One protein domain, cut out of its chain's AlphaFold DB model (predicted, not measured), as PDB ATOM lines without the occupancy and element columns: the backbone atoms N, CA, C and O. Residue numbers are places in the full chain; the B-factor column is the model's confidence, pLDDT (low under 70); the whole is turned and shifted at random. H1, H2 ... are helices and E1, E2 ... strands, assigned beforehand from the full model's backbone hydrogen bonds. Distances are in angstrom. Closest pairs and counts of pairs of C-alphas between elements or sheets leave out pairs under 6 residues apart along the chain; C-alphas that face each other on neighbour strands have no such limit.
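AT A GLANCE: This is residues 4 to 151 of the 284 residues of the protein "HNH endonuclease" of Marinobacter sp. LV10R520-4 (UniProt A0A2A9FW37). One six-stranded sheet, curled like part of a barrel, wraps round the short helix H3. H1 packs on E1 and E3 at one end of the long axis, while H4 lies toward the other end and packs on H2; the long strands E4 and E5 make a curved ribbon between these ends. The printed part has 148 residues, with four named helices and six named strands in the order H1 E1 H2 H3 E2 E3 E4 H4 E5 E6. The sheet is mixed, in the order E2 E5 E4 E3 E1 E6, and the class is mixed, helices and strands. The whole is compact, with a radius of gyration of the C-alphas of 14.6 A, and spans 37 by 29 by 27 A.

HOW THE PARTS SIT: H1, residues 4 to 10, is on the sheet at a height over the sheet of 9.0 A. The closest C-alphas of H1 and E1, residues 18 to 22, are those of Ala 4 and Val 18, 6.7 A apart. H2, residues 25 to 33, and H3, residues 38 to 43, touch only at the corner, and only just, with 3 pairs of C-alphas within 8 A; the closest are those of Val 28 and Leu 38, 6.9 A. The sheet curls round H3, whose closest C-alphas to E5, residues 108 to 117, are those of Phe 43 and Phe 112, 5.2 A. The edge strand E2, residues 44 to 46, is antiparallel to E5, with N 45 and O 110 at 2.9 A. E3, residues 63 to 68, is parallel to E1, with N 21 and O 65 at 2.8 A. E3 forms a hairpin with E4, residues 71 to 86, with N 64 and O 76 at 2.8 A. E4 bends by 101 degrees at residue 83 and is antiparallel to E5, with N 111 and O 83 at 2.9 A. H4, residues 93 to 101, touches H2 at a steep tilt of 49 degrees, opposite ways; the closest C-alphas are those of Leu 31 and Phe 98, 5.4 A. The edge strand E6, residues 137 to 139, is antiparallel to E1, with N 20 and O 138 at 2.8 A. In H1, H2, H3 and H4 every O i to N i+4 pair is within hydrogen-bond range.

IN THESE COORDINATES: H1 begins at C-alpha 4 (47.563, 11.337, 30.194). From first to last C-alpha, H2 measures 12.1 A, E4 29.3 A, H4 12.2 A and E5 27.6 A. E4 ends at C-alpha 86 (54.879, 11.934, 58.936), and E6 ends at C-alpha 139 (54.656, 9.096, 35.369).

THE WHOLE: The two C-alphas farthest apart, of Glu 12 and Thr 101, are 39.9 A apart. The printed part has no cut. The links E2 to E3 and E5 to E6 are long, and residues 126 to 127 pair antiparallel with residues 149 to 150. The mean pLDDT of the printed part is 92.5, with residue 133 under 70.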
ATOM      1  N   ALA A   4      46.640  10.266  29.828       94.75
ATOM      2  CA  ALA A   4      47.563  11.337  30.194       94.75
ATOM      3  C   ALA A   4      47.600  12.473  29.161       94.75
ATOM      4  O   ALA A   4      47.568  13.636  29.542       94.75
ATOM      5  N   GLU A   5      47.620  12.144  27.866       93.06
ATOM      6  CA  GLU A   5      47.601  13.133  26.776       93.06
ATOM      7  C   GLU A   5      46.310  13.944  26.766       93.06
ATOM      8  O   GLU A   5      46.346  15.157  26.578       93.06
ATOM      9  N   PHE A   6      45.179  13.283  27.010       90.75
ATOM     10  CA  PHE A   6      43.888  13.948  27.061       90.75
ATOM     11  C   PHE A   6      43.810  14.976  28.191       90.75
ATOM     12  O   PHE A   6      43.524  16.143  27.931       90.75
ATOM     13  N   VAL A   7      44.112  14.568  29.429       90.19
ATOM     14  CA  VAL A   7      44.044  15.480  30.584       90.19
ATOM     15  C   VAL A   7      45.116  16.571  30.518       90.19
ATOM     16  O   VAL A   7      44.866  17.700  30.928       90.19
ATOM     17  N   ALA A   8      46.298  16.262  29.974       91.31
ATOM     18  CA  ALA A   8      47.364  17.234  29.754       91.31
ATOM     19  C   ALA A   8      46.908  18.341  28.798       91.31
ATOM     20  O   ALA A   8      47.104  19.519  29.089       91.31
ATOM     21  N   GLY A   9      46.271  17.962  27.686       86.25
ATOM     22  CA  GLY A   9      45.732  18.905  26.710       86.25
ATOM     23  C   GLY A   9      44.574  19.738  27.258       86.25
ATOM     24  O   GLY A   9      44.551  20.944  27.045       86.25
ATOM     25  N   GLU A  10      43.649  19.122  27.999       86.12
ATOM     26  CA  GLU A  10      42.492  19.809  28.598       86.12
ATOM     27  C   GLU A  10      42.893  20.902  29.599       86.12
ATOM     28  O   GLU A  10      42.211  21.918  29.720       86.12
ATOM     29  N   HIS A  11      44.007  20.703  30.303       86.31
ATOM     30  CA  HIS A  11      44.475  21.599  31.359       86.31
ATOM     31  C   HIS A  11      45.747  22.376  31.010       86.31
ATOM     32  O   HIS A  11      46.291  23.050  31.883       86.31
ATOM     33  N   GLU A  12      46.221  22.283  29.766       92.81
ATOM     34  CA  GLU A  12      47.433  22.957  29.279       92.81
ATOM     35  C   GLU A  12      48.687  22.657  30.133       92.81
ATOM     36  O   GLU A  12      49.528  23.520  30.390       92.81
ATOM     37  N   VAL A  13      48.835  21.404  30.578       93.56
ATOM     38  CA  VAL A  13      49.975  20.934  31.385       93.56
ATOM     39  C   VAL A  13      50.891  20.050  30.537       93.56
ATOM     40  O   VAL A  13      50.429  19.178  29.809       93.56
ATOM     41  N   ALA A  14      52.210  20.226  30.651       96.31
ATOM     42  CA  ALA A  14      53.174  19.347  29.988       96.31
ATOM     43  C   ALA A  14      53.036  17.892  30.476       96.31
ATOM     44  O   ALA A  14      52.953  17.646  31.679       96.31
ATOM     45  N   LEU A  15      53.078  16.925  29.554       96.12
ATOM     46  CA  LEU A  15      52.909  15.491  29.845       96.12
ATOM     47  C   LEU A  15      53.822  14.967  30.963       96.12
ATOM     48  O   LEU A  15      53.411  14.120  31.750       96.12
ATOM     49  N   GLU A  16      55.053  15.470  31.040       97.38
ATOM     50  CA  GLU A  16      56.031  15.094  32.066       97.38
ATOM     51  C   GLU A  16      55.625  15.493  33.491       97.38
ATOM     52  O   GLU A  16      56.027  14.824  34.443       97.38
ATOM     53  N   ASN A  17      54.759  16.502  33.623       98.25
ATOM     54  CA  ASN A  17      54.216  16.986  34.892       98.25
ATOM     55  C   ASN A  17      52.859  16.344  35.237       98.25
ATOM     56  O   ASN A  17      52.209  16.756  36.204       98.25
ATOM     57  N   VAL A  18      52.419  15.342  34.465       98.25
ATOM     58  CA  VAL A  18      51.218  14.549  34.748       98.25
ATOM     59  C   VAL A  18      51.599  13.250  35.449       98.25
ATOM     60  O   VAL A  18      52.467  12.498  34.999       98.25
ATOM     61  N   MET A  19      50.898  12.947  36.539       98.44
ATOM     62  CA  MET A  19      50.992  11.661  37.222       98.44
ATOM     63  C   MET A  19      49.635  10.967  37.242       98.44
ATOM     64  O   MET A  19      48.610  11.583  37.517       98.44
ATOM     65  N   LEU A  20      49.638   9.661  36.989       98.06
ATOM     66  CA  LEU A  20      48.476   8.799  37.151       98.06
ATOM     67  C   LEU A  20      48.662   7.964  38.421       98.06
ATOM     68  O   LEU A  20      49.692   7.303  38.588       98.06
ATOM     69  N   LEU A  21      47.671   7.986  39.306       97.50
ATOM     70  CA  LEU A  21      47.658   7.266  40.573       97.50
ATOM     71  C   LEU A  21      46.413   6.390  40.653       97.50
ATOM     72  O   LEU A  21      45.294   6.887  40.699       97.50
ATOM     73  N   ARG A  22      46.607   5.077  40.715       95.81
ATOM     74  CA  ARG A  22      45.548   4.096  40.914       95.81
ATOM     75  C   ARG A  22      45.532   3.618  42.359       95.81
ATOM     76  O   ARG A  22      46.488   2.993  42.820       95.81
ATOM     77  N   HIS A  23      44.403   3.811  43.030       94.12
ATOM     78  CA  HIS A  23      44.126   3.164  44.308       94.12
ATOM     79  C   HIS A  23      43.407   1.842  44.065       94.12
ATOM     80  O   HIS A  23      42.490   1.753  43.251       94.12
ATOM     81  N   SER A  24      43.833   0.779  44.750       91.06
ATOM     82  CA  SER A  24      43.147  -0.511  44.642       91.06
ATOM     83  C   SER A  24      41.810  -0.469  45.376       91.06
ATOM     84  O   SER A  24      41.772  -0.010  46.517       91.06
ATOM     85  N   ASP A  25      40.778  -1.069  44.797       88.56
ATOM     86  CA  ASP A  25      39.431  -1.179  45.370       88.56
ATOM     87  C   ASP A  25      39.436  -1.700  46.810       88.56
ATOM     88  O   ASP A  25      38.733  -1.187  47.677       88.56
ATOM     89  N   ARG A  26      40.296  -2.688  47.086       90.75
ATOM     90  CA  ARG A  26      40.498  -3.226  48.433       90.75
ATOM     91  C   ARG A  26      40.990  -2.156  49.410       90.75
ATOM     92  O   ARG A  26      40.418  -2.020  50.482       90.75
ATOM     93  N   ALA A  27      42.035  -1.417  49.042       91.38
ATOM     94  CA  ALA A  27      42.599  -0.367  49.888       91.38
ATOM     95  C   ALA A  27      41.602   0.776  50.112       91.38
ATOM     96  O   ALA A  27      41.494   1.256  51.231       91.38
ATOM     97  N   VAL A  28      40.848   1.173  49.081       91.69
ATOM     98  CA  VAL A  28      39.800   2.197  49.216       91.69
ATOM     99  C   VAL A  28      38.710   1.726  50.177       91.69
ATOM    100  O   VAL A  28      38.347   2.464  51.084       91.69
ATOM    101  N   LYS A  29      38.241   0.480  50.044       91.31
ATOM    102  CA  LYS A  29      37.264  -0.089  50.976       91.31
ATOM    103  C   LYS A  29      37.793  -0.120  52.414       91.31
ATOM    104  O   LYS A  29      37.121   0.369  53.310       91.31
ATOM    105  N   GLU A  30      38.988  -0.672  52.630       93.56
ATOM    106  CA  GLU A  30      39.616  -0.763  53.959       93.56
ATOM    107  C   GLU A  30      39.819   0.623  54.598       93.56
ATOM    108  O   GLU A  30      39.639   0.778  55.803       93.56
ATOM    109  N   LEU A  31      40.167   1.631  53.795       93.25
ATOM    110  CA  LEU A  31      40.322   3.017  54.228       93.25
ATOM    111  C   LEU A  31      38.992   3.636  54.674       93.25
ATOM    112  O   LEU A  31      38.929   4.233  55.747       93.25
ATOM    113  N   LEU A  32      37.940   3.483  53.865       89.38
ATOM    114  CA  LEU A  32      36.609   4.010  54.175       89.38
ATOM    115  C   LEU A  32      36.000   3.310  55.399       89.38
ATOM    116  O   LEU A  32      35.434   3.977  56.259       89.38
ATOM    117  N   ASP A  33      36.173   1.989  55.521       90.62
ATOM    118  CA  ASP A  33      35.723   1.210  56.684       90.62
ATOM    119  C   ASP A  33      36.415   1.664  57.984       90.62
ATOM    120  O   ASP A  33      35.825   1.594  59.062       90.62
ATOM    121  N   ALA A  34      37.660   2.145  57.892       92.00
ATOM    122  CA  ALA A  34      38.401   2.714  59.015       92.00
ATOM    123  C   ALA A  34      38.037   4.184  59.304       92.00
ATOM    124  O   ALA A  34      38.544   4.756  60.264       92.00
ATOM    125  N   GLY A  35      37.170   4.812  58.501       88.38
ATOM    126  CA  GLY A  35      36.773   6.214  58.655       88.38
ATOM    127  C   GLY A  35      37.767   7.229  58.077       88.38
ATOM    128  O   GLY A  35      37.696   8.406  58.422       88.38
ATOM    129  N   GLY A  36      38.704   6.796  57.228       90.25
ATOM    130  CA  GLY A  36      39.558   7.694  56.446       90.25
ATOM    131  C   GLY A  36      38.888   8.157  55.146       90.25
ATOM    132  O   GLY A  36      37.826   7.664  54.764       90.25
ATOM    133  N   THR A  37      39.527   9.086  54.429       91.88
ATOM    134  CA  THR A  37      39.034   9.603  53.135       91.88
ATOM    135  C   THR A  37      40.035   9.370  52.010       91.88
ATOM    136  O   THR A  37      41.248   9.303  52.233       91.88
ATOM    137  N   LEU A  38      39.532   9.246  50.777       90.50
ATOM    138  CA  LEU A  38      40.379   9.039  49.605       90.50
ATOM    139  C   LEU A  38      41.253  10.263  49.314       90.50
ATOM    140  O   LEU A  38      42.399  10.111  48.891       90.50
ATOM    141  N   GLU A  39      40.726  11.459  49.566       90.88
ATOM    142  CA  GLU A  39      41.436  12.730  49.488       90.88
ATOM    143  C   GLU A  39      42.637  12.706  50.422       90.88
ATOM    144  O   GLU A  39      43.753  12.902  49.968       90.88
ATOM    145  N   GLU A  40      42.460  12.352  51.693       90.00
ATOM    146  CA  GLU A  40      43.569  12.245  52.640       90.00
ATOM    147  C   GLU A  40      44.623  11.221  52.196       90.00
ATOM    148  O   GLU A  40      45.818  11.522  52.188       90.00
ATOM    149  N   TYR A  41      44.182  10.052  51.715       93.81
ATOM    150  CA  TYR A  41      45.082   9.025  51.175       93.81
ATOM    151  C   TYR A  41      45.845   9.467  49.924       93.81
ATOM    152  O   TYR A  41      46.922   8.955  49.612       93.81
ATOM    153  N   THR A  42      45.282  10.421  49.192       96.69
ATOM    154  CA  THR A  42      45.866  10.985  47.980       96.69
ATOM    155  C   THR A  42      46.726  12.207  48.295       96.69
ATOM    156  O   THR A  42      47.750  12.414  47.651       96.69
ATOM    157  N   PHE A  43      46.360  13.027  49.273       96.19
ATOM    158  CA  PHE A  43      46.962  14.340  49.497       96.19
ATOM    159  C   PHE A  43      48.135  14.262  50.471       96.19
ATOM    160  O   PHE A  43      48.990  15.142  50.448       96.19
ATOM    161  N   VAL A  44      48.221  13.202  51.279       96.88
ATOM    162  CA  VAL A  44      49.379  12.914  52.130       96.88
ATOM    163  C   VAL A  44      50.242  11.849  51.461       96.88
ATOM    164  O   VAL A  44      49.832  10.696  51.352       96.88
ATOM    165  N   GLN A  45      51.449  12.215  51.014       97.12
ATOM    166  CA  GLN A  45      52.363  11.276  50.354       97.12
ATOM    167  C   GLN A  45      53.727  11.187  51.052       97.12
ATOM    168  O   GLN A  45      54.296  12.216  51.428       97.12
ATOM    169  N   PRO A  46      54.294   9.973  51.217       97.00
ATOM    170  CA  PRO A  46      55.616   9.803  51.808       97.00
ATOM    171  C   PRO A  46      56.712  10.433  50.943       97.00
ATOM    172  O   PRO A  46      56.766  10.192  49.732       97.00
ATOM    173  N   ILE A  47      57.625  11.162  51.581       97.38
ATOM    174  CA  ILE A  47      58.770  11.826  50.947       97.38
ATOM    175  C   ILE A  47      59.687  10.784  50.296       97.38
ATOM    176  O   ILE A  47      59.941   9.726  50.877       97.38
ATOM    177  N   ARG A  48      60.214  11.092  49.100       95.12
ATOM    178  CA  ARG A  48      61.112  10.212  48.319       95.12
ATOM    179  C   ARG A  48      60.518   8.831  48.009       95.12
ATOM    180  O   ARG A  48      61.240   7.854  47.816       95.12
ATOM    181  N   SER A  49      59.193   8.730  47.982       95.50
ATOM    182  CA  SER A  49      58.498   7.544  47.483       95.50
ATOM    183  C   SER A  49      58.049   7.750  46.040       95.50
ATOM    184  O   SER A  49      57.965   8.878  45.560       95.50
ATOM    185  N   SER A  50      57.656   6.673  45.357       94.12
ATOM    186  CA  SER A  50      57.046   6.768  44.021       94.12
ATOM    187  C   SER A  50      55.801   7.668  43.975       94.12
ATOM    188  O   SER A  50      55.434   8.147  42.904       94.12
ATOM    189  N   TYR A  51      55.160   7.888  45.126       96.25
ATOM    190  CA  TYR A  51      53.963   8.706  45.280       96.25
ATOM    191  C   TYR A  51      54.269  10.183  45.584       96.25
ATOM    192  O   TYR A  51      53.360  10.998  45.563       96.25
ATOM    193  N   ASP A  52      55.528  10.550  45.856       97.19
ATOM    194  CA  ASP A  52      55.914  11.923  46.206       97.19
ATOM    195  C   ASP A  52      55.752  12.858  44.999       97.19
ATOM    196  O   ASP A  52      56.495  12.778  44.018       97.19
ATOM    197  N   TYR A  53      54.788  13.774  45.051       97.88
ATOM    198  CA  TYR A  53      54.520  14.708  43.954       97.88
ATOM    199  C   TYR A  53      55.671  15.686  43.687       97.88
ATOM    200  O   TYR A  53      55.788  16.206  42.578       97.88
ATOM    201  N   ARG A  54      56.563  15.878  44.667       96.44
ATOM    202  CA  ARG A  54      57.780  16.696  44.568       96.44
ATOM    203  C   ARG A  54      59.038  15.832  44.727       96.44
ATOM    204  O   ARG A  54      60.022  16.263  45.328       96.44
ATOM    205  N   HIS A  55      59.000  14.599  44.217       96.25
ATOM    206  CA  HIS A  55      60.160  13.711  44.230       96.25
ATOM    207  C   HIS A  55      61.364  14.382  43.537       96.25
ATOM    208  O   HIS A  55      61.213  14.833  42.405       96.25
ATOM    209  N   PRO A  56      62.561  14.424  44.155       94.94
ATOM    210  CA  PRO A  56      63.700  15.179  43.619       94.94
ATOM    211  C   PRO A  56      64.218  14.645  42.276       94.94
ATOM    212  O   PRO A  56      64.724  15.412  41.465       94.94
ATOM    213  N   ASP A  57      64.062  13.343  42.031       95.31
ATOM    214  CA  ASP A  57      64.553  12.678  40.814       95.31
ATOM    215  C   ASP A  57      63.508  12.610  39.679       95.31
ATOM    216  O   ASP A  57      63.707  11.913  38.681       95.31
ATOM    217  N   HIS A  58      62.362  13.280  39.830       94.56
ATOM    218  CA  HIS A  58      61.296  13.299  38.828       94.56
ATOM    219  C   HIS A  58      60.803  14.727  38.574       94.56
ATOM    220  O   HIS A  58      60.870  15.561  39.476       94.56
ATOM    221  N   PRO A  59      60.256  15.013  37.378       96.00
ATOM    222  CA  PRO A  59      59.537  16.258  37.154       96.00
ATOM    223  C   PRO A  59      58.433  16.459  38.205       96.00
ATOM    224  O   PRO A  59      57.813  15.474  38.647       96.00
ATOM    225  N   PRO A  60      58.194  17.711  38.634       96.12
ATOM    226  CA  PRO A  60      57.143  18.007  39.592       96.12
ATOM    227  C   PRO A  60      55.787  17.615  39.010       96.12
ATOM    228  O   PRO A  60      55.478  17.892  37.854       96.12
ATOM    229  N   VAL A  61      54.947  16.983  39.825       98.19
ATOM    230  CA  VAL A  61      53.558  16.748  39.426       98.19
ATOM    231  C   VAL A  61      52.822  18.071  39.548       98.19
ATOM    232  O   VAL A  61      52.770  18.634  40.635       98.19
ATOM    233  N   HIS A  62      52.266  18.559  38.444       98.25
ATOM    234  CA  HIS A  62      51.338  19.694  38.438       98.25
ATOM    235  C   HIS A  62      49.892  19.218  38.310       98.25
ATOM    236  O   HIS A  62      48.986  19.876  38.813       98.25
ATOM    237  N   LEU A  63      49.674  18.066  37.666       98.12
ATOM    238  CA  LEU A  63      48.356  17.479  37.467       98.12
ATOM    239  C   LEU A  63      48.371  15.995  37.843       98.12
ATOM    240  O   LEU A  63      49.164  15.207  37.325       98.12
ATOM    241  N   LEU A  64      47.476  15.613  38.742       98.56
ATOM    242  CA  LEU A  64      47.302  14.257  39.232       98.56
ATOM    243  C   LEU A  64      45.963  13.702  38.752       98.56
ATOM    244  O   LEU A  64      44.916  14.267  39.048       98.56
ATOM    245  N   VAL A  65      45.988  12.553  38.085       98.06
ATOM    246  CA  VAL A  65      44.783  11.783  37.767       98.06
ATOM    247  C   VAL A  65      44.663  10.632  38.747       98.06
ATOM    248  O   VAL A  65      45.530   9.758  38.789       98.06
ATOM    249  N   VAL A  66      43.579  10.608  39.516       97.75
ATOM    250  CA  VAL A  66      43.291   9.532  40.465       97.75
ATOM    251  C   VAL A  66      42.342   8.534  39.818       97.75
ATOM    252  O   VAL A  66      41.331   8.918  39.238       97.75
ATOM    253  N   VAL A  67      42.656   7.245  39.924       95.12
ATOM    254  CA  VAL A  67      41.877   6.134  39.365       95.12
ATOM    255  C   VAL A  67      41.430   5.205  40.490       95.12
ATOM    256  O   VAL A  67      42.250   4.752  41.291       95.12
ATOM    257  N   VAL A  68      40.136   4.893  40.524       92.44
ATOM    258  CA  VAL A  68      39.501   3.963  41.471       92.44
ATOM    259  C   VAL A  68      38.459   3.143  40.714       92.44
ATOM    260  O   VAL A  68      37.790   3.687  39.840       92.44
ATOM    261  N   HIS A  69      38.320   1.846  41.010       88.94
ATOM    262  CA  HIS A  69      37.377   0.962  40.308       88.94
ATOM    263  C   HIS A  69      37.550   0.976  38.778       88.94
ATOM    264  O   HIS A  69      36.573   0.956  38.035       88.94
ATOM    265  N   ASP A  70      38.802   1.068  38.308       89.75
ATOM    266  CA  ASP A  70      39.153   1.191  36.883       89.75
ATOM    267  C   ASP A  70      38.459   2.369  36.170       89.75
ATOM    268  O   ASP A  70      38.235   2.346  34.962       89.75
ATOM    269  N   ARG A  71      38.134   3.431  36.914       91.12
ATOM    270  CA  ARG A  71      37.575   4.685  36.400       91.12
ATOM    271  C   ARG A  71      38.368   5.865  36.941       91.12
ATOM    272  O   ARG A  71      38.916   5.802  38.042       91.12
ATOM    273  N   VAL A  72      38.433   6.954  36.184       92.88
ATOM    274  CA  VAL A  72      39.003   8.207  36.694       92.88
ATOM    275  C   VAL A  72      38.096   8.734  37.806       92.88
ATOM    276  O   VAL A  72      36.966   9.136  37.547       92.88
ATOM    277  N   TYR A  73      38.586   8.731  39.041       91.19
ATOM    278  CA  TYR A  73      37.890   9.288  40.199       91.19
ATOM    279  C   TYR A  73      37.833  10.816  40.120       91.19
ATOM    280  O   TYR A  73      36.774  11.425  40.262       91.19
ATOM    281  N   GLY A  74      38.977  11.434  39.833       90.88
ATOM    282  CA  GLY A  74      39.103  12.880  39.738       90.88
ATOM    283  C   GLY A  74      40.462  13.297  39.200       90.88
ATOM    284  O   GLY A  74      41.413  12.506  39.178       90.88
ATOM    285  N   VAL A  75      40.533  14.551  38.767       94.06
ATOM    286  CA  VAL A  75      41.766  15.201  38.326       94.06
ATOM    287  C   VAL A  75      42.042  16.362  39.270       94.06
ATOM    288  O   VAL A  75      41.151  17.143  39.590       94.06
ATOM    289  N   PHE A  76      43.273  16.454  39.759       96.56
ATOM    290  CA  PHE A  76      43.661  17.427  40.769       96.56
ATOM    291  C   PHE A  76      44.896  18.186  40.313       96.56
ATOM    292  O   PHE A  76      45.886  17.575  39.907       96.56
ATOM    293  N   LYS A  77      44.876  19.511  40.429       97.31
ATOM    294  CA  LYS A  77      46.107  20.295  40.401       97.31
ATOM    295  C   LYS A  77      46.825  20.129  41.730       97.31
ATOM    296  O   LYS A  77      46.219  20.268  42.792       97.31
ATOM    297  N   VAL A  78      48.119  19.848  41.648       97.62
ATOM    298  CA  VAL A  78      49.012  19.818  42.805       97.62
ATOM    299  C   VAL A  78      49.649  21.196  42.918       97.62
ATOM    300  O   VAL A  78      50.416  21.592  42.041       97.62
ATOM    301  N   LEU A  79      49.300  21.935  43.970       94.38
ATOM    302  CA  LEU A  79      49.765  23.302  44.177       94.38
ATOM    303  C   LEU A  79      51.072  23.280  44.988       94.38
ATOM    304  O   LEU A  79      52.143  22.941  44.468       94.38
ATOM    305  N   ASP A  80      50.975  23.568  46.282       94.62
ATOM    306  CA  ASP A  80      52.098  23.631  47.208       94.62
ATOM    307  C   ASP A  80      52.006  22.580  48.317       94.62
ATOM    308  O   ASP A  80      51.061  21.794  48.414       94.62
ATOM    309  N   VAL A  81      53.049  22.529  49.140       96.44
ATOM    310  CA  VAL A  81      53.080  21.712  50.352       96.44
ATOM    311  C   VAL A  81      52.384  22.494  51.458       96.44
ATOM    312  O   VAL A  81      52.846  23.559  51.850       96.44
ATOM    313  N   ASP A  82      51.280  21.947  51.956       94.38
ATOM    314  CA  ASP A  82      50.520  22.512  53.069       94.38
ATOM    315  C   ASP A  82      51.242  22.307  54.406       94.38
ATOM    316  O   ASP A  82      51.312  23.200  55.245       94.38
ATOM    317  N   ALA A  83      51.783  21.101  54.605       96.00
ATOM    318  CA  ALA A  83      52.466  20.705  55.829       96.00
ATOM    319  C   ALA A  83      53.476  19.574  55.572       96.00
ATOM    320  O   ALA A  83      53.270  18.723  54.703       96.00
ATOM    321  N   GLU A  84      54.538  19.530  56.378       97.56
ATOM    322  CA  GLU A  84      55.478  18.408  56.456       97.56
ATOM    323  C   GLU A  84      55.421  17.765  57.846       97.56
ATOM    324  O   GLU A  84      55.131  18.422  58.845       97.56
ATOM    325  N   GLY A  85      55.696  16.468  57.903       97.50
ATOM    326  CA  GLY A  85      55.609  15.667  59.117       97.50
ATOM    327  C   GLY A  85      55.800  14.202  58.769       97.50
ATOM    328  O   GLY A  85      56.691  13.847  57.993       97.50
ATOM    329  N   ASP A  86      54.939  13.344  59.295       97.38
ATOM    330  CA  ASP A  86      54.879  11.934  58.936       97.38
ATOM    331  C   ASP A  86      53.454  11.509  58.561       97.38
ATOM    332  O   ASP A  86      52.488  12.244  58.764       97.38
ATOM    333  N   THR A  87      53.315  10.318  57.973       95.25
ATOM    334  CA  THR A  87      52.019   9.815  57.501       95.25
ATOM    335  C   THR A  87      50.959   9.716  58.599       95.25
ATOM    336  O   THR A  87      49.783   9.697  58.260       95.25
ATOM    337  N   TYR A  88      51.325   9.669  59.884       95.44
ATOM    338  CA  TYR A  88      50.379   9.619  61.000       95.44
ATOM    339  C   TYR A  88      50.091  11.020  61.540       95.44
ATOM    340  O   TYR A  88      48.928  11.371  61.705       95.44
ATOM    341  N   SER A  89      51.113  11.849  61.773       96.12
ATOM    342  CA  SER A  89      50.914  13.220  62.267       96.12
ATOM    343  C   SER A  89      50.156  14.118  61.284       96.12
ATOM    344  O   SER A  89      49.520  15.082  61.707       96.12
ATOM    345  N   LEU A  90      50.189  13.794  59.988       95.81
ATOM    346  CA  LEU A  90      49.481  14.529  58.938       95.81
ATOM    347  C   LEU A  90      48.103  13.960  58.579       95.81
ATOM    348  O   LEU A  90      47.442  14.534  57.710       95.81
ATOM    349  N   SER A  91      47.680  12.856  59.203       93.00
ATOM    350  CA  SER A  91      46.440  12.162  58.853       93.00
ATOM    351  C   SER A  91      45.512  11.915  60.045       93.00
ATOM    352  O   SER A  91      45.909  11.949  61.211       93.00
ATOM    353  N   SER A  92      44.238  11.688  59.741       93.81
ATOM    354  CA  SER A  92      43.155  11.414  60.670       93.81
ATOM    355  C   SER A  92      43.346  10.082  61.392       93.81
ATOM    356  O   SER A  92      44.025   9.173  60.911       93.81
ATOM    357  N   ALA A  93      42.674   9.919  62.534       93.56
ATOM    358  CA  ALA A  93      42.693   8.661  63.280       93.56
ATOM    359  C   ALA A  93      42.240   7.460  62.426       93.56
ATOM    360  O   ALA A  93      42.799   6.370  62.554       93.56
ATOM    361  N   GLY A  94      41.277   7.663  61.519       93.25
ATOM    362  CA  GLY A  94      40.817   6.614  60.612       93.25
ATOM    363  C   GLY A  94      41.876   6.209  59.587       93.25
ATOM    364  O   GLY A  94      42.111   5.022  59.358       93.25
ATOM    365  N   HIS A  95      42.607   7.181  59.038       93.06
ATOM    366  CA  HIS A  95      43.732   6.903  58.149       93.06
ATOM    367  C   HIS A  95      44.887   6.196  58.869       93.06
ATOM    368  O   HIS A  95      45.451   5.229  58.354       93.06
ATOM    369  N   GLN A  96      45.206   6.625  60.091       95.00
ATOM    370  CA  GLN A  96      46.210   5.973  60.935       95.00
ATOM    371  C   GLN A  96      45.835   4.515  61.221       95.00
ATOM    372  O   GLN A  96      46.683   3.626  61.141       95.00
ATOM    373  N   GLN A  97      44.560   4.242  61.513       93.94
ATOM    374  CA  GLN A  97      44.063   2.881  61.703       93.94
ATOM    375  C   GLN A  97      44.202   2.046  60.423       93.94
ATOM    376  O   GLN A  97      44.648   0.896  60.489       93.94
ATOM    377  N   PHE A  98      43.868   2.615  59.264       95.25
ATOM    378  CA  PHE A  98      44.061   1.971  57.966       95.25
ATOM    379  C   PHE A  98      45.531   1.586  57.721       95.25
ATOM    380  O   PHE A  98      45.820   0.430  57.394       95.25
ATOM    381  N   ASP A  99      46.469   2.507  57.943       94.25
ATOM    382  CA  ASP A  99      47.904   2.244  57.796       94.25
ATOM    383  C   ASP A  99      48.406   1.195  58.803       94.25
ATOM    384  O   ASP A  99      49.129   0.263  58.428       94.25
ATOM    385  N   ASN A 100      47.976   1.284  60.063       93.56
ATOM    386  CA  ASN A 100      48.353   0.348  61.123       93.56
ATOM    387  C   ASN A 100      47.891  -1.084  60.810       93.56
ATOM    388  O   ASN A 100      48.681  -2.027  60.865       93.56
ATOM    389  N   THR A 101      46.645  -1.250  60.356       93.00
ATOM    390  CA  THR A 101      46.084  -2.563  59.981       93.00
ATOM    391  C   THR A 101      46.866  -3.216  58.832       93.00
ATOM    392  O   THR A 101      46.943  -4.439  58.724       93.00
ATOM    393  N   ARG A 102      47.512  -2.402  57.987       91.81
ATOM    394  CA  ARG A 102      48.374  -2.843  56.880       91.81
ATOM    395  C   ARG A 102      49.851  -2.967  57.271       91.81
ATOM    396  O   ARG A 102      50.692  -3.194  56.393       91.81
ATOM    397  N   GLY A 103      50.178  -2.800  58.553       94.25
ATOM    398  CA  GLY A 103      51.543  -2.838  59.075       94.25
ATOM    399  C   GLY A 103      52.436  -1.744  58.488       94.25
ATOM    400  O   GLY A 103      53.617  -1.989  58.230       94.25
ATOM    401  N   LYS A 104      51.880  -0.563  58.191       93.19
ATOM    402  CA  LYS A 104      52.627   0.587  57.669       93.19
ATOM    403  C   LYS A 104      53.024   1.508  58.825       93.19
ATOM    404  O   LYS A 104      52.151   2.171  59.383       93.19
ATOM    405  N   PRO A 105      54.318   1.556  59.204       94.00
ATOM    406  CA  PRO A 105      54.772   2.478  60.238       94.00
ATOM    407  C   PRO A 105      54.721   3.930  59.733       94.00
ATOM    408  O   PRO A 105      54.729   4.142  58.511       94.00
ATOM    409  N   PRO A 106      54.730   4.924  60.642       95.75
ATOM    410  CA  PRO A 106      54.876   6.327  60.278       95.75
ATOM    411  C   PRO A 106      56.112   6.542  59.403       95.75
ATOM    412  O   PRO A 106      57.197   6.027  59.689       95.75
ATOM    413  N   ARG A 107      55.953   7.293  58.315       96.19
ATOM    414  CA  ARG A 107      57.045   7.651  57.399       96.19
ATOM    415  C   ARG A 107      57.050   9.154  57.170       96.19
ATOM    416  O   ARG A 107      55.957   9.704  57.065       96.19
ATOM    417  N   PRO A 108      58.221   9.795  57.003       98.25
ATOM    418  CA  PRO A 108      58.288  11.199  56.611       98.25
ATOM    419  C   PRO A 108      57.407  11.468  55.389       98.25
ATOM    420  O   PRO A 108      57.490  10.740  54.396       98.25
ATOM    421  N   ALA A 109      56.547  12.477  55.472       98.12
ATOM    422  CA  ALA A 109      55.503  12.739  54.492       98.12
ATOM    423  C   ALA A 109      55.230  14.234  54.330       98.12
ATOM    424  O   ALA A 109      55.592  15.055  55.174       98.12
ATOM    425  N   ARG A 110      54.564  14.558  53.222       97.88
ATOM    426  CA  ARG A 110      54.023  15.884  52.929       97.88
ATOM    427  C   ARG A 110      52.529  15.785  52.723       97.88
ATOM    428  O   ARG A 110      52.074  14.859  52.052       97.88
ATOM    429  N   ARG A 111      51.798  16.768  53.237       97.88
ATOM    430  CA  ARG A 111      50.427  17.045  52.828       97.88
ATOM    431  C   ARG A 111      50.462  18.120  51.755       97.88
ATOM    432  O   ARG A 111      51.079  19.162  51.949       97.88
ATOM    433  N   PHE A 112      49.820  17.860  50.628       97.62
ATOM    434  CA  PHE A 112      49.755  18.783  49.503       97.62
ATOM    435  C   PHE A 112      48.445  19.565  49.518       97.62
ATOM    436  O   PHE A 112      47.388  19.018  49.835       97.62
ATOM    437  N   GLN A 113      48.522  20.840  49.143       95.88
ATOM    438  CA  GLN A 113      47.363  21.632  48.759       95.88
ATOM    439  C   GLN A 113      46.940  21.209  47.355       95.88
ATOM    440  O   GLN A 113      47.744  21.208  46.419       95.88
ATOM    441  N   MET A 114      45.680  20.811  47.230       94.81
ATOM    442  CA  MET A 114      45.149  20.176  46.032       94.81
ATOM    443  C   MET A 114      43.884  20.902  45.601       94.81
ATOM    444  O   MET A 114      42.996  21.149  46.415       94.81
ATOM    445  N   GLU A 115      43.788  21.212  44.316       92.88
ATOM    446  CA  GLU A 115      42.590  21.795  43.714       92.88
ATOM    447  C   GLU A 115      41.970  20.748  42.790       92.88
ATOM    448  O   GLU A 115      42.590  20.331  41.812       92.88
ATOM    449  N   HIS A 116      40.753  20.298  43.095       90.06
ATOM    450  CA  HIS A 116      40.007  19.440  42.179       90.06
ATOM    451  C   HIS A 116      39.601  20.251  40.946       90.06
ATOM    452  O   HIS A 116      38.934  21.278  41.067       90.06
ATOM    453  N   VAL A 117      39.994  19.785  39.762       81.69
ATOM    454  CA  VAL A 117      39.688  20.441  38.491       81.69
ATOM    455  C   VAL A 117      38.739  19.589  37.666       81.69
ATOM    456  O   VAL A 117      38.833  18.364  37.636       81.69
ATOM    457  N   HIS A 118      37.816  20.251  36.978       82.19
ATOM    458  CA  HIS A 118      36.893  19.574  36.079       82.19
ATOM    459  C   HIS A 118      37.650  18.957  34.900       82.19
ATOM    460  O   HIS A 118      38.281  19.694  34.147       82.19
ATOM    461  N   SER A 119      37.478  17.654  34.673       83.25
ATOM    462  CA  SER A 119      37.978  16.971  33.482       83.25
ATOM    463  C   SER A 119      36.890  16.126  32.833       83.25
ATOM    464  O   SER A 119      36.198  15.370  33.514       83.25
ATOM    465  N   ALA A 120      36.785  16.165  31.507       78.81
ATOM    466  CA  ALA A 120      35.902  15.278  30.751       78.81
ATOM    467  C   ALA A 120      36.316  13.792  30.829       78.81
ATOM    468  O   ALA A 120      35.558  12.917  30.408       78.81
ATOM    469  N   ALA A 121      37.491  13.483  31.391       85.12
ATOM    470  CA  ALA A 121      37.894  12.117  31.702       85.12
ATOM    471  C   ALA A 121      37.267  11.611  33.002       85.12
ATOM    472  O   ALA A 121      37.312  10.408  33.250       85.12
ATOM    473  N   GLN A 122      36.698  12.487  33.838       84.81
ATOM    474  CA  GLN A 122      36.131  12.101  35.123       84.81
ATOM    475  C   GLN A 122      35.005  11.078  34.945       84.81
ATOM    476  O   GLN A 122      34.144  11.200  34.077       84.81
ATOM    477  N   ASN A 123      35.031  10.042  35.780       82.06
ATOM    478  CA  ASN A 123      34.187   8.853  35.718       82.06
ATOM    479  C   ASN A 123      34.320   8.009  34.442       82.06
ATOM    480  O   ASN A 123      33.556   7.057  34.299       82.06
ATOM    481  N   VAL A 124      35.263   8.281  33.538       83.31
ATOM    482  CA  VAL A 124      35.478   7.448  32.345       83.31
ATOM    483  C   VAL A 124      36.313   6.218  32.699       83.31
ATOM    484  O   VAL A 124      37.255   6.300  33.494       83.31
ATOM    485  N   SER A 125      35.965   5.072  32.112       89.38
ATOM    486  CA  SER A 125      36.701   3.822  32.286       89.38
ATOM    487  C   SER A 125      38.112   3.893  31.708       89.38
ATOM    488  O   SER A 125      38.348   4.386  30.601       89.38
ATOM    489  N   VAL A 126      39.055   3.378  32.492       91.69
ATOM    490  CA  VAL A 126      40.483   3.330  32.196       91.69
ATOM    491  C   VAL A 126      40.860   1.918  31.762       91.69
ATOM    492  O   VAL A 126      40.522   0.940  32.420       91.69
ATOM    493  N   HIS A 127      41.620   1.834  30.676       91.31
ATOM    494  CA  HIS A 127      42.144   0.612  30.080       91.31
ATOM    495  C   HIS A 127      43.665   0.652  29.960       91.31
ATOM    496  O   HIS A 127      44.275   1.721  29.905       91.31
ATOM    497  N   GLY A 128      44.289  -0.520  29.870       89.06
ATOM    498  CA  GLY A 128      45.743  -0.698  29.841       89.06
ATOM    499  C   GLY A 128      46.370  -0.861  31.232       89.06
ATOM    500  O   GLY A 128      47.576  -1.078  31.338       89.06
ATOM    501  N   TRP A 129      45.567  -0.797  32.302       88.62
ATOM    502  CA  TRP A 129      46.017  -0.969  33.691       88.62
ATOM    503  C   TRP A 129      45.554  -2.303  34.310       88.62
ATOM    504  O   TRP A 129      46.073  -2.721  35.343       88.62
ATOM    505  N   GLU A 130      44.612  -3.016  33.693       81.88
ATOM    506  CA  GLU A 130      43.913  -4.193  34.235       81.88
ATOM    507  C   GLU A 130      44.878  -5.305  34.681       81.88
ATOM    508  O   GLU A 130      44.705  -5.921  35.733       81.88
ATOM    509  N   HIS A 131      45.958  -5.516  33.925       81.62
ATOM    510  CA  HIS A 131      46.957  -6.557  34.192       81.62
ATOM    511  C   HIS A 131      48.165  -6.067  35.013       81.62
ATOM    512  O   HIS A 131      49.124  -6.811  35.218       81.62
ATOM    513  N   ARG A 132      48.150  -4.816  35.496       80.56
ATOM    514  CA  ARG A 132      49.284  -4.148  36.169       80.56
ATOM    515  C   ARG A 132      48.986  -3.815  37.634       80.56
ATOM    516  O   ARG A 132      49.483  -2.825  38.162       80.56
ATOM    517  N   GLN A 133      48.210  -4.658  38.321       66.12
ATOM    518  CA  GLN A 133      47.675  -4.390  39.670       66.12
ATOM    519  C   GLN A 133      48.717  -4.023  40.747       66.12
ATOM    520  O   GLN A 133      48.363  -3.402  41.745       66.12
ATOM    521  N   ARG A 134      49.999  -4.385  40.579       77.81
ATOM    522  CA  ARG A 134      51.073  -4.030  41.531       77.81
ATOM    523  C   ARG A 134      51.683  -2.646  41.300       77.81
ATOM    524  O   ARG A 134      52.437  -2.174  42.147       77.81
ATOM    525  N   THR A 135      51.388  -2.004  40.177       87.19
ATOM    526  CA  THR A 135      51.958  -0.708  39.816       87.19
ATOM    527  C   THR A 135      50.904   0.370  40.009       87.19
ATOM    528  O   THR A 135      50.087   0.601  39.128       87.19
ATOM    529  N   ALA A 136      50.904   1.012  41.178       91.88
ATOM    530  CA  ALA A 136      49.901   2.016  41.538       91.88
ATOM    531  C   ALA A 136      50.149   3.389  40.897       91.88
ATOM    532  O   ALA A 136      49.219   4.168  40.751       91.88
ATOM    533  N   VAL A 137      51.386   3.698  40.504       95.69
ATOM    534  CA  VAL A 137      51.760   5.014  39.970       95.69
ATOM    535  C   VAL A 137      52.344   4.873  38.576       95.69
ATOM    536  O   VAL A 137      53.170   3.987  38.346       95.69
ATOM    537  N   GLN A 138      51.961   5.768  37.669       96.69
ATOM    538  CA  GLN A 138      52.634   5.991  36.395       96.69
ATOM    539  C   GLN A 138      52.933   7.483  36.208       96.69
ATOM    540  O   GLN A 138      52.069   8.334  36.389       96.69
ATOM    541  N   ARG A 139      54.173   7.779  35.824       96.44
ATOM    542  CA  ARG A 139      54.656   9.096  35.369       96.44
ATOM    543  C   ARG A 139      55.071   8.976  33.909       96.44
ATOM    544  O   ARG A 139      55.206   7.852  33.438       96.44
ATOM    545  N   ALA A 140      55.371  10.080  33.231       93.19
ATOM    546  CA  ALA A 140      55.815  10.048  31.833       93.19
ATOM    547  C   ALA A 140      57.029   9.133  31.559       93.19
ATOM    548  O   ALA A 140      57.141   8.572  30.475       93.19
ATOM    549  N   SER A 141      57.902   8.921  32.550       90.75
ATOM    550  CA  SER A 141      59.030   7.977  32.475       90.75
ATOM    551  C   SER A 141      58.643   6.498  32.650       90.75
ATOM    552  O   SER A 141      59.484   5.611  32.510       90.75
ATOM    553  N   GLY A 142      57.389   6.209  32.998       89.69
ATOM    554  CA  GLY A 142      56.871   4.868  33.231       89.69
ATOM    555  C   GLY A 142      56.633   4.110  31.929       89.69
ATOM    556  O   GLY A 142      56.036   4.630  30.989       89.69
ATOM    557  N   GLY A 143      57.050   2.841  31.894       86.06
ATOM    558  CA  GLY A 143      57.066   2.035  30.669       86.06
ATOM    559  C   GLY A 143      55.707   1.775  30.010       86.06
ATOM    560  O   GLY A 143      55.696   1.362  28.860       86.06
ATOM    561  N   PHE A 144      54.585   2.009  30.700       90.88
ATOM    562  CA  PHE A 144      53.239   1.877  30.122       90.88
ATOM    563  C   PHE A 144      52.361   3.117  30.357       90.88
ATOM    564  O   PHE A 144      51.150   3.075  30.149       90.88
ATOM    565  N   PHE A 145      52.954   4.251  30.745       92.88
ATOM    566  CA  PHE A 145      52.227   5.508  30.947       92.88
ATOM    567  C   PHE A 145      51.439   5.922  29.698       92.88
ATOM    568  O   PHE A 145      50.244   6.196  29.776       92.88
ATOM    569  N   GLY A 146      52.085   5.865  28.531       90.69
ATOM    570  CA  GLY A 146      51.455   6.120  27.234       90.69
ATOM    571  C   GLY A 146      50.565   4.978  26.728       90.69
ATOM    572  O   GLY A 146      49.949   5.095  25.671       90.69
ATOM    573  N   GLU A 147      50.473   3.849  27.433       92.88
ATOM    574  CA  GLU A 147      49.559   2.755  27.080       92.88
ATOM    575  C   GLU A 147      48.173   2.968  27.687       92.88
ATOM    576  O   GLU A 147      47.178   2.623  27.045       92.88
ATOM    577  N   ILE A 148      48.114   3.610  28.860       93.44
ATOM    578  CA  ILE A 148      46.881   3.842  29.605       93.44
ATOM    579  C   ILE A 148      45.954   4.744  28.804       93.44
ATOM    580  O   ILE A 148      46.289   5.860  28.393       93.44
ATOM    581  N   SER A 149      44.757   4.236  28.571       92.62
ATOM    582  CA  SER A 149      43.773   4.876  27.724       92.62
ATOM    583  C   SER A 149      42.438   4.967  28.426       92.62
ATOM    584  O   SER A 149      42.119   4.164  29.290       92.62
ATOM    585  N   ILE A 150      41.656   5.957  28.037       86.94
ATOM    586  CA  ILE A 150      40.232   6.001  28.304       86.94
ATOM    587  C   ILE A 150      39.505   5.547  27.048       86.94
ATOM    588  O   ILE A 150      39.806   6.000  25.930       86.94
ATOM    589  N   ALA A 151      38.564   4.631  27.225       70.12
ATOM    590  CA  ALA A 151      37.506   4.436  26.254       70.12
ATOM    591  C   ALA A 151      36.296   5.186  26.800       70.12
ATOM    592  O   ALA A 151      35.957   4.998  27.968       70.12
TER     593      ALA A 151